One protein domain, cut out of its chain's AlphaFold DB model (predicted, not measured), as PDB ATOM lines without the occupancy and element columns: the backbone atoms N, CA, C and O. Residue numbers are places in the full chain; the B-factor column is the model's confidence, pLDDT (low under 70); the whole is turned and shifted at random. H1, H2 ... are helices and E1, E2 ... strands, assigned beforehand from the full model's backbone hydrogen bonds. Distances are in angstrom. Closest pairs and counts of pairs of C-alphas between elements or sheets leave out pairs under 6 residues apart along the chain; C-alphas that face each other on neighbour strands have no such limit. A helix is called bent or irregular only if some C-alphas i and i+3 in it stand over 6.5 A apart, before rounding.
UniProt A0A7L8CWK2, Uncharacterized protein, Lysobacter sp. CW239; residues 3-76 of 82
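What this domain is: This is residues 3 to 76 of the 82 residues of an uncharacterized protein of Lysobacter sp. CW239 (UniProt A0A7L8CWK2). One antiparallel sheet, in the order E1 E2 E3 E4, has the long helix H2 slantwise over one face, with short H1 near edge strand E1; the other face is bare. The 74 printed residues run E1 H1 H2 E2 E3 E4, mixed in class and compact, with a radius of gyration of the C-alphas of 12.0 A and spans of 35 by 26 by 18 A.

Where its parts are: E2, residues 47 to 53, spans 17.5 A; E3, 58 to 64, 20.5 A; E4, 69 to 75, 17.1 A, ending at C-alpha 75 (140.909, 145.436, 241.469). E1, 3 to 6, spans 9.7 A from C-alpha 3 (145.637, 145.991, 227.747). H1, 9 to 14, spans 10.1 A; H2, 17 to 44, 32.2 A, is irregular: C-alphas 37 and 40 are 9.7 A apart.

How they stand to each other: E2 E3 E4 form a meander, each the antiparallel neighbour of the one before; N 51 and O 61, 3.0 A, and N 60 and O 73, 2.9 A, are within hydrogen-bond range, as are N 4 and O 52 of E1 and E2, 2.8 A. H2 is on the sheet, height 8.2 A; its closest C-alpha pair with E4 is Ser 30 and Leu 73, 6.1 A. O i to N i+4 pairs within range are 17 of 24 in H2 and 0 of 2 in H1, where 3 of 3 O i to N i+3 pairs are.

The domain as a whole: The farthest C-alphas, Glu 18 and Glu 40, are 35.0 A apart. The printed part has no cut, its links are tight, and residues 56 to 57 are under pLDDT 70.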
ATOM      1  N   THR A   3     145.756 147.396 227.377       90.06
ATOM      2  CA  THR A   3     145.637 145.991 227.747       90.06
ATOM      3  C   THR A   3     146.885 145.268 227.266       90.06
ATOM      4  O   THR A   3     147.364 145.510 226.153       90.06
ATOM      5  N   TYR A   4     147.418 144.399 228.110       91.56
ATOM      6  CA  TYR A   4     148.578 143.574 227.820       91.56
ATOM      7  C   TYR A   4     148.137 142.120 227.824       91.56
ATOM      8  O   TYR A   4     147.610 141.624 228.816       91.56
ATOM      9  N   GLU A   5     148.343 141.449 226.699       92.56
ATOM     10  CA  GLU A   5     148.096 140.021 226.571       92.56
ATOM     11  C   GLU A   5     149.393 139.265 226.851       92.56
ATOM     12  O   GLU A   5     150.402 139.483 226.172       92.56
ATOM     13  N   ILE A   6     149.364 138.411 227.870       91.81
ATOM     14  CA  ILE A   6     150.505 137.650 228.363       91.81
ATOM     15  C   ILE A   6     150.236 136.175 228.069       91.81
ATOM     16  O   ILE A   6     149.454 135.526 228.762       91.81
ATOM     17  N   ARG A   7     150.878 135.663 227.014       90.31
ATOM     18  CA  ARG A   7     150.869 134.235 226.642       90.31
ATOM     19  C   ARG A   7     152.184 133.556 226.993       90.31
ATOM     20  O   ARG A   7     152.257 132.357 227.225       90.31
ATOM     21  N   THR A   8     153.255 134.338 226.992       90.56
ATOM     22  CA  THR A   8     154.620 133.895 227.245       90.56
ATOM     23  C   THR A   8     155.304 134.847 228.217       90.56
ATOM     24  O   THR A   8     154.925 136.010 228.345       90.56
ATOM     25  N   ILE A   9     156.391 134.394 228.845       90.81
ATOM     26  CA  ILE A   9     157.233 135.257 229.690       90.81
ATOM     27  C   ILE A   9     157.736 136.483 228.908       90.81
ATOM     28  O   ILE A   9     157.858 137.567 229.469       90.81
ATOM     29  N   ASN A  10     157.983 136.347 227.600       94.88
ATOM     30  CA  ASN A  10     158.466 137.448 226.768       94.88
ATOM     31  C   ASN A  10     157.428 138.574 226.605       94.88
ATOM     32  O   ASN A  10     157.797 139.723 226.372       94.88
ATOM     33  N   ASP A  11     156.137 138.274 226.762       93.81
ATOM     34  CA  ASP A  11     155.081 139.287 226.704       93.81
ATOM     35  C   ASP A  11     155.112 140.238 227.903       93.81
ATOM     36  O   ASP A  11     154.695 141.388 227.774       93.81
ATOM     37  N   LEU A  12     155.695 139.817 229.032       93.06
ATOM     38  CA  LEU A  12     155.901 140.684 230.196       93.06
ATOM     39  C   LEU A  12     156.812 141.875 229.872       93.06
ATOM     40  O   LEU A  12     156.652 142.937 230.462       93.06
ATOM     41  N   LEU A  13     157.702 141.751 228.879       94.31
ATOM     42  CA  LEU A  13     158.547 142.861 228.418       94.31
ATOM     43  C   LEU A  13     157.745 143.990 227.751       94.31
ATOM     44  O   LEU A  13     158.266 145.087 227.557       94.31
ATOM     45  N   LYS A  14     156.481 143.738 227.377       93.31
ATOM     46  CA  LYS A  14     155.573 144.765 226.848       93.31
ATOM     47  C   LYS A  14     154.995 145.636 227.965       93.31
ATOM     48  O   LYS A  14     154.556 146.751 227.672       93.31
ATOM     49  N   VAL A  15     154.971 145.134 229.203       92.69
ATOM     50  CA  VAL A  15     154.487 145.853 230.385       92.69
ATOM     51  C   VAL A  15     155.557 146.865 230.819       92.69
ATOM     52  O   VAL A  15     156.730 146.502 230.914       92.69
ATOM     53  N   PRO A  16     155.198 148.136 231.077       93.69
ATOM     54  CA  PRO A  16     156.140 149.125 231.592       93.69
ATOM     55  C   PRO A  16     156.800 148.644 232.887       93.69
ATOM     56  O   PRO A  16     156.121 148.109 233.765       93.69
ATOM     57  N   SER A  17     158.112 148.842 233.018       94.12
ATOM     58  CA  SER A  17     158.907 148.318 234.140       94.12
ATOM     59  C   SER A  17     158.372 148.737 235.509       94.12
ATOM     60  O   SER A  17     158.353 147.942 236.439       94.12
ATOM     61  N   GLU A  18     157.871 149.964 235.619       93.38
ATOM     62  CA  GLU A  18     157.301 150.540 236.835       93.38
ATOM     63  C   GLU A  18     155.948 149.925 237.230       93.38
ATOM     64  O   GLU A  18     155.461 150.153 238.334       93.38
ATOM     65  N   LYS A  19     155.340 149.139 236.335       91.62
ATOM     66  CA  LYS A  19     154.059 148.452 236.539       91.62
ATOM     67  C   LYS A  19     154.198 146.937 236.618       91.62
ATOM     68  O   LYS A  19     153.221 146.260 236.929       91.62
ATOM     69  N   LEU A  20     155.389 146.401 236.347       93.12
ATOM     70  CA  LEU A  20     155.614 144.961 236.259       93.12
ATOM     71  C   LEU A  20     155.308 144.255 237.586       93.12
ATOM     72  O   LEU A  20     154.614 143.243 237.585       93.12
ATOM     73  N   ASP A  21     155.727 144.831 238.714       94.06
ATOM     74  CA  ASP A  21     155.449 144.271 240.044       94.06
ATOM     75  C   ASP A  21     153.945 144.209 240.347       94.06
ATOM     76  O   ASP A  21     153.455 143.236 240.924       94.06
ATOM     77  N   VAL A  22     153.195 145.237 239.934       91.56
ATOM     78  CA  VAL A  22     151.734 145.273 240.083       91.56
ATOM     79  C   VAL A  22     151.105 144.205 239.197       91.56
ATOM     80  O   VAL A  22     150.348 143.385 239.700       91.56
ATOM     81  N   CYS A  23     151.481 144.154 237.920       92.38
ATOM     82  CA  CYS A  23     151.000 143.151 236.977       92.38
ATOM     83  C   CYS A  23     151.210 141.720 237.505       92.38
ATOM     84  O   CYS A  23     150.257 140.950 237.597       92.38
ATOM     85  N   LEU A  24     152.425 141.381 237.949       93.56
ATOM     86  CA  LEU A  24     152.747 140.048 238.474       93.56
ATOM     87  C   LEU A  24     151.964 139.705 239.745       93.56
ATOM     88  O   LEU A  24     151.489 138.579 239.899       93.56
ATOM     89  N   ARG A  25     151.801 140.669 240.655       93.19
ATOM     90  CA  ARG A  25     151.012 140.480 241.877       93.19
ATOM     91  C   ARG A  25     149.545 140.193 241.564       93.19
ATOM     92  O   ARG A  25     148.944 139.332 242.196       93.19
ATOM     93  N   GLU A  26     148.974 140.906 240.605       92.44
ATOM     94  CA  GLU A  26     147.566 140.755 240.235       92.44
ATOM     95  C   GLU A  26     147.320 139.447 239.479       92.44
ATOM     96  O   GLU A  26     146.337 138.764 239.752       92.44
ATOM     97  N   ILE A  27     148.266 139.026 238.632       91.56
ATOM     98  CA  ILE A  27     148.275 137.680 238.040       91.56
ATOM     99  C   ILE A  27     148.278 136.608 239.133       91.56
ATOM    100  O   ILE A  27     147.489 135.666 239.079       91.56
ATOM    101  N   HIS A  28     149.133 136.760 240.147       92.44
ATOM    102  CA  HIS A  28     149.184 135.823 241.265       92.44
ATOM    103  C   HIS A  28     147.846 135.751 242.016       92.44
ATOM    104  O   HIS A  28     147.370 134.654 242.292       92.44
ATOM    105  N   TYR A  29     147.189 136.883 242.279       92.06
ATOM    106  CA  TYR A  29     145.862 136.887 242.904       92.06
ATOM    107  C   TYR A  29     144.810 136.151 242.073       92.06
ATOM    108  O   TYR A  29     144.009 135.407 242.637       92.06
ATOM    109  N   SER A  30     144.832 136.300 240.750       90.69
ATOM    110  CA  SER A  30     143.920 135.563 239.871       90.69
ATOM    111  C   SER A  30     144.166 134.058 239.902       90.69
ATOM    112  O   SER A  30     143.210 133.290 239.879       90.69
ATOM    113  N   LEU A  31     145.426 133.623 240.013       89.94
ATOM    114  CA  LEU A  31     145.757 132.204 240.177       89.94
ATOM    115  C   LEU A  31     145.248 131.648 241.513       89.94
ATOM    116  O   LEU A  31     144.720 130.539 241.553       89.94
ATOM    117  N   GLU A  32     145.362 132.410 242.600       91.44
ATOM    118  CA  GLU A  32     144.808 131.999 243.894       91.44
ATOM    119  C   GLU A  32     143.273 131.957 243.868       91.44
ATOM    120  O   GLU A  32     142.672 131.027 244.405       91.44
ATOM    121  N   LEU A  33     142.626 132.902 243.175       90.12
ATOM    122  CA  LEU A  33     141.177 132.883 242.970       90.12
ATOM    123  C   LEU A  33     140.733 131.674 242.131       90.12
ATOM    124  O   LEU A  33     139.735 131.040 242.464       90.12
ATOM    125  N   HIS A  34     141.488 131.314 241.092       89.19
ATOM    126  CA  HIS A  34     141.260 130.103 240.298       89.19
ATOM    127  C   HIS A  34     141.341 128.838 241.159       89.19
ATOM    128  O   HIS A  34     140.421 128.020 241.161       89.19
ATOM    129  N   LYS A  35     142.397 128.698 241.968       91.06
ATOM    130  CA  LYS A  35     142.532 127.574 242.911       91.06
ATOM    131  C   LYS A  35     141.358 127.508 243.886       91.06
ATOM    132  O   LYS A  35     140.843 126.424 244.148       91.06
ATOM    133  N   LEU A  36     140.913 128.656 244.396       90.88
ATOM    134  CA  LEU A  36     139.762 128.736 245.294       90.88
ATOM    135  C   LEU A  36     138.452 128.331 244.600       90.88
ATOM    136  O   LEU A  36     137.642 127.629 245.199       90.88
ATOM    137  N   ALA A  37     138.245 128.765 243.355       88.19
ATOM    138  CA  ALA A  37     137.025 128.502 242.598       88.19
ATOM    139  C   ALA A  37     136.890 127.032 242.168       88.19
ATOM    140  O   ALA A  37     135.787 126.487 242.202       88.19
ATOM    141  N   PHE A  38     137.997 126.384 241.790       87.50
ATOM    142  CA  PHE A  38     137.980 125.043 241.184       87.50
ATOM    143  C   PHE A  38     138.574 123.928 242.064       87.50
ATOM    144  O   PHE A  38     138.464 122.751 241.714       87.50
ATOM    145  N   GLY A  39     139.168 124.257 243.214       89.12
ATOM    146  CA  GLY A  39     139.653 123.284 244.198       89.12
ATOM    147  C   GLY A  39     140.718 122.323 243.653       89.12
ATOM    148  O   GLY A  39     141.551 122.696 242.827       89.12
ATOM    149  N   GLU A  40     140.683 121.061 244.100       83.75
ATOM    150  CA  GLU A  40     141.670 120.019 243.744       83.75
ATOM    151  C   GLU A  40     141.745 119.710 242.231       83.75
ATOM    152  O   GLU A  40     142.698 119.080 241.782       83.75
ATOM    153  N   GLY A  41     140.783 120.176 241.423       82.75
ATOM    154  CA  GLY A  41     140.773 120.011 239.964       82.75
ATOM    155  C   GLY A  41     141.342 121.190 239.172       82.75
ATOM    156  O   GLY A  41     141.395 121.116 237.945       82.75
ATOM    157  N   CYS A  42     141.756 122.277 239.827       86.12
ATOM    158  CA  CYS A  42     142.109 123.523 239.141       86.12
ATOM    159  C   CYS A  42     143.263 123.381 238.127       86.12
ATOM    160  O   CYS A  42     143.262 124.076 237.114       86.12
ATOM    161  N   GLU A  43     144.200 122.454 238.344       84.38
ATOM    162  CA  GLU A  43     145.343 122.198 237.449       84.38
ATOM    163  C   GLU A  43     144.945 121.504 236.136       84.38
ATOM    164  O   GLU A  43     145.696 121.528 235.164       84.38
ATOM    165  N   THR A  44     143.760 120.886 236.094       84.50
ATOM    166  CA  THR A  44     143.231 120.236 234.880       84.50
ATOM    167  C   THR A  44     142.621 121.225 233.890       84.50
ATOM    168  O   THR A  44     142.363 120.866 232.743       84.50
ATOM    169  N   ILE A  45     142.408 122.468 234.326       82.31
ATOM    170  CA  ILE A  45     141.932 123.560 233.487       82.31
ATOM    171  C   ILE A  45     143.172 124.229 232.893       82.31
ATOM    172  O   ILE A  45     143.923 124.899 233.605       82.31
ATOM    173  N   GLY A  46     143.413 124.013 231.600       79.00
ATOM    174  CA  GLY A  46     144.535 124.637 230.905       79.00
ATOM    175  C   GLY A  46     144.348 126.148 230.860       79.00
ATOM    176  O   GLY A  46     143.400 126.613 230.246       79.00
ATOM    177  N   LEU A  47     145.231 126.904 231.513       83.25
ATOM    178  CA  LEU A  47     145.262 128.366 231.436       83.25
ATOM    179  C   LEU A  47     146.230 128.779 230.323       83.25
ATOM    180  O   LEU A  47     147.422 128.485 230.417       83.25
ATOM    181  N   GLU A  48     145.742 129.456 229.286       78.50
ATOM    182  CA  GLU A  48     146.568 129.823 228.122       78.50
ATOM    183  C   GLU A  48     146.864 131.318 228.021       78.50
ATOM    184  O   GLU A  48     147.960 131.712 227.611       78.50
ATOM    185  N   VAL A  49     145.891 132.167 228.355       76.06
ATOM    186  CA  VAL A  49     146.008 133.610 228.135       76.06
ATOM    187  C   VAL A  49     145.651 134.358 229.398       76.06
ATOM    188  O   VAL A  49     144.592 134.142 229.987       76.06
ATOM    189  N   ILE A  50     146.531 135.286 229.769       83.06
ATOM    190  CA  ILE A  50     146.272 136.244 230.830       83.06
ATOM    191  C   ILE A  50     146.208 137.633 230.214       83.06
ATOM    192  O   ILE A  50     147.188 138.113 229.638       83.06
ATOM    193  N   ARG A  51     145.058 138.297 230.325       90.00
ATOM    194  CA  ARG A  51     144.934 139.708 229.948       90.00
ATOM    195  C   ARG A  51     145.018 140.557 231.194       90.00
ATOM    196  O   ARG A  51     144.215 140.393 232.102       90.00
ATOM    197  N   TRP A  52     145.984 141.467 231.220       92.75
ATOM    198  CA  TRP A  52     146.133 142.465 232.271       92.75
ATOM    199  C   TRP A  52     145.782 143.842 231.709       92.75
ATOM    200  O   TRP A  52     146.403 144.298 230.743       92.75
ATOM    201  N   CYS A  53     144.777 144.501 232.284       88.94
ATOM    202  CA  CYS A  53     144.377 145.852 231.898       88.94
ATOM    203  C   CYS A  53     144.717 146.860 232.995       88.94
ATOM    204  O   CYS A  53     144.491 146.602 234.175       88.94
ATOM    205  N   ASP A  54     145.220 148.025 232.586       81.88
ATOM    206  CA  ASP A  54     145.536 149.136 233.480       81.88
ATOM    207  C   ASP A  54     145.060 150.470 232.883       81.88
ATOM    208  O   ASP A  54     145.754 151.137 232.103       81.88
ATOM    209  N   ASP A  55     143.813 150.820 233.198       70.31
ATOM    210  CA  ASP A  55     143.076 151.964 232.648       70.31
ATOM    211  C   ASP A  55     142.292 152.784 233.695       70.31
ATOM    212  O   ASP A  55     141.494 153.643 233.324       70.31
ATOM    213  N   GLY A  56     142.572 152.589 234.987       66.38
ATOM    214  CA  GLY A  56     141.848 153.215 236.102       66.38
ATOM    215  C   GLY A  56     141.027 152.212 236.916       66.38
ATOM    216  O   GLY A  56     140.878 152.405 238.119       66.38
ATOM    217  N   GLU A  57     140.614 151.101 236.298       68.94
ATOM    218  CA  GLU A  57     140.140 149.890 236.972       68.94
ATOM    219  C   GLU A  57     140.997 148.705 236.517       68.94
ATOM    220  O   GLU A  57     140.837 148.162 235.422       68.94
ATOM    221  N   ARG A  58     141.948 148.301 237.364       84.50
ATOM    222  CA  ARG A  58     142.853 147.208 237.006       84.50
ATOM    223  C   ARG A  58     142.093 145.895 237.037       84.50
ATOM    224  O   ARG A  58     141.378 145.611 237.999       84.50
ATOM    225  N   HIS A  59     142.240 145.084 236.000       88.75
ATOM    226  CA  HIS A  59     141.644 143.757 235.994       88.75
ATOM    227  C   HIS A  59     142.505 142.733 235.271       88.75
ATOM    228  O   HIS A  59     143.343 143.063 234.427       88.75
ATOM    229  N   VAL A  60     142.277 141.480 235.649       91.44
ATOM    230  CA  VAL A  60     142.932 140.305 235.096       91.44
ATOM    231  C   VAL A  60     141.872 139.340 234.599       91.44
ATOM    232  O   VAL A  60     141.010 138.941 235.381       91.44
ATOM    233  N   GLU A  61     141.971 138.939 233.338       92.19
ATOM    234  CA  GLU A  61     141.150 137.877 232.749       92.19
ATOM    235  C   GLU A  61     142.027 136.643 232.533       92.19
ATOM    236  O   GLU A  61     143.108 136.744 231.941       92.19
ATOM    237  N   LEU A  62     141.566 135.488 233.010       91.31
ATOM    238  CA  LEU A  62     142.156 134.183 232.722       91.31
ATOM    239  C   LEU A  62     141.308 133.473 231.669       91.31
ATOM    240  O   LEU A  62     140.099 133.325 231.859       91.31
ATOM    241  N   GLN A  63     141.944 133.010 230.594       91.56
ATOM    242  CA  GLN A  63     141.286 132.224 229.551       91.56
ATOM    243  C   GLN A  63     141.782 130.779 229.516       91.56
ATOM    244  O   GLN A  63     142.962 130.518 229.784       91.56
ATOM    245  N   ASP A  64     140.881 129.867 229.150       86.56
ATOM    246  CA  ASP A  64     141.221 128.474 228.878       86.56
ATOM    247  C   ASP A  64     141.917 128.288 227.513       86.56
ATOM    248  O   ASP A  64     142.094 129.236 226.742       86.56
ATOM    249  N   ASP A  65     142.294 127.048 227.198       82.00
ATOM    250  CA  ASP A  65     142.886 126.630 225.917       82.00
ATOM    251  C   ASP A  65     141.937 126.739 224.704       82.00
ATOM    252  O   ASP A  65     142.334 126.519 223.557       82.00
ATOM    253  N   LYS A  66     140.671 127.098 224.933       84.62
ATOM    254  CA  LYS A  66     139.665 127.393 223.905       84.62
ATOM    255  C   LYS A  66     139.411 128.892 223.771       84.62
ATOM    256  O   LYS A  66     138.670 129.301 222.877       84.62
ATOM    257  N   GLY A  67     140.053 129.711 224.605       82.31
ATOM    258  CA  GLY A  67     139.870 131.157 224.659       82.31
ATOM    259  C   GLY A  67     138.632 131.600 225.442       82.31
ATOM    260  O   GLY A  67     138.279 132.780 225.367       82.31
ATOM    261  N   GLU A  68     137.988 130.694 226.182       86.31
ATOM    262  CA  GLU A  68     136.848 130.998 227.044       86.31
ATOM    263  C   GLU A  68     137.329 131.622 228.355       86.31
ATOM    264  O   GLU A  68     138.323 131.197 228.942       86.31
ATOM    265  N   GLU A  69     136.625 132.648 228.826       87.88
ATOM    266  CA  GLU A  69     136.937 133.291 230.102       87.88
ATOM    267  C   GLU A  69     136.548 132.375 231.271       87.88
ATOM    268  O   GLU A  69     135.396 131.961 231.396       87.88
ATOM    269  N   ILE A  70     137.513 132.084 232.146       87.62
ATOM    270  CA  ILE A  70     137.302 131.238 233.326       87.62
ATOM    271  C   ILE A  70     137.127 132.100 234.582       87.62
ATOM    272  O   ILE A  70     136.263 131.835 235.418       87.62
ATOM    273  N   VAL A  71     137.980 133.117 234.742       86.44
ATOM    274  CA  VAL A  71     138.025 133.981 235.928       86.44
ATOM    275  C   VAL A  71     138.341 135.408 235.505       86.44
ATOM    276  O   VAL A  71     139.329 135.642 234.811       86.44
ATOM    277  N   THR A  72     137.564 136.352 236.031       89.62
ATOM    278  CA  THR A  72     137.866 137.784 235.964       89.62
ATOM    279  C   THR A  72     138.023 138.351 237.365       89.62
ATOM    280  O   THR A  72     137.102 138.304 238.182       89.62
ATOM    281  N   LEU A  73     139.196 138.920 237.639       88.12
ATOM    282  CA  LEU A  73     139.494 139.637 238.872       88.12
ATOM    283  C   LEU A  73     139.532 141.137 238.580       88.12
ATOM    284  O   LEU A  73     140.400 141.592 237.842       88.12
ATOM    285  N   ARG A  74     138.625 141.907 239.190       88.88
ATOM    286  CA  ARG A  74     138.662 143.379 239.175       88.88
ATOM    287  C   ARG A  74     139.244 143.907 240.476       88.88
ATOM    288  O   ARG A  74     138.873 143.451 241.555       88.88
ATOM    289  N   ILE A  75     140.140 144.877 240.364       84.75
ATOM    290  CA  ILE A  75     140.909 145.436 241.469       84.75
ATOM    291  C   ILE A  75     140.689 146.939 241.479       84.75
ATOM    292  O   ILE A  75     141.047 147.659 240.548       84.75
ATOM    293  N   ILE A  76     140.103 147.399 242.578       81.31
ATOM    294  CA  ILE A  76     139.832 148.807 242.830       81.31
ATOM    295  C   ILE A  76     140.711 149.212 244.008       81.31
ATOM    296  O   ILE A  76     140.630 148.621 245.086       81.31
TER     297      ILE A  76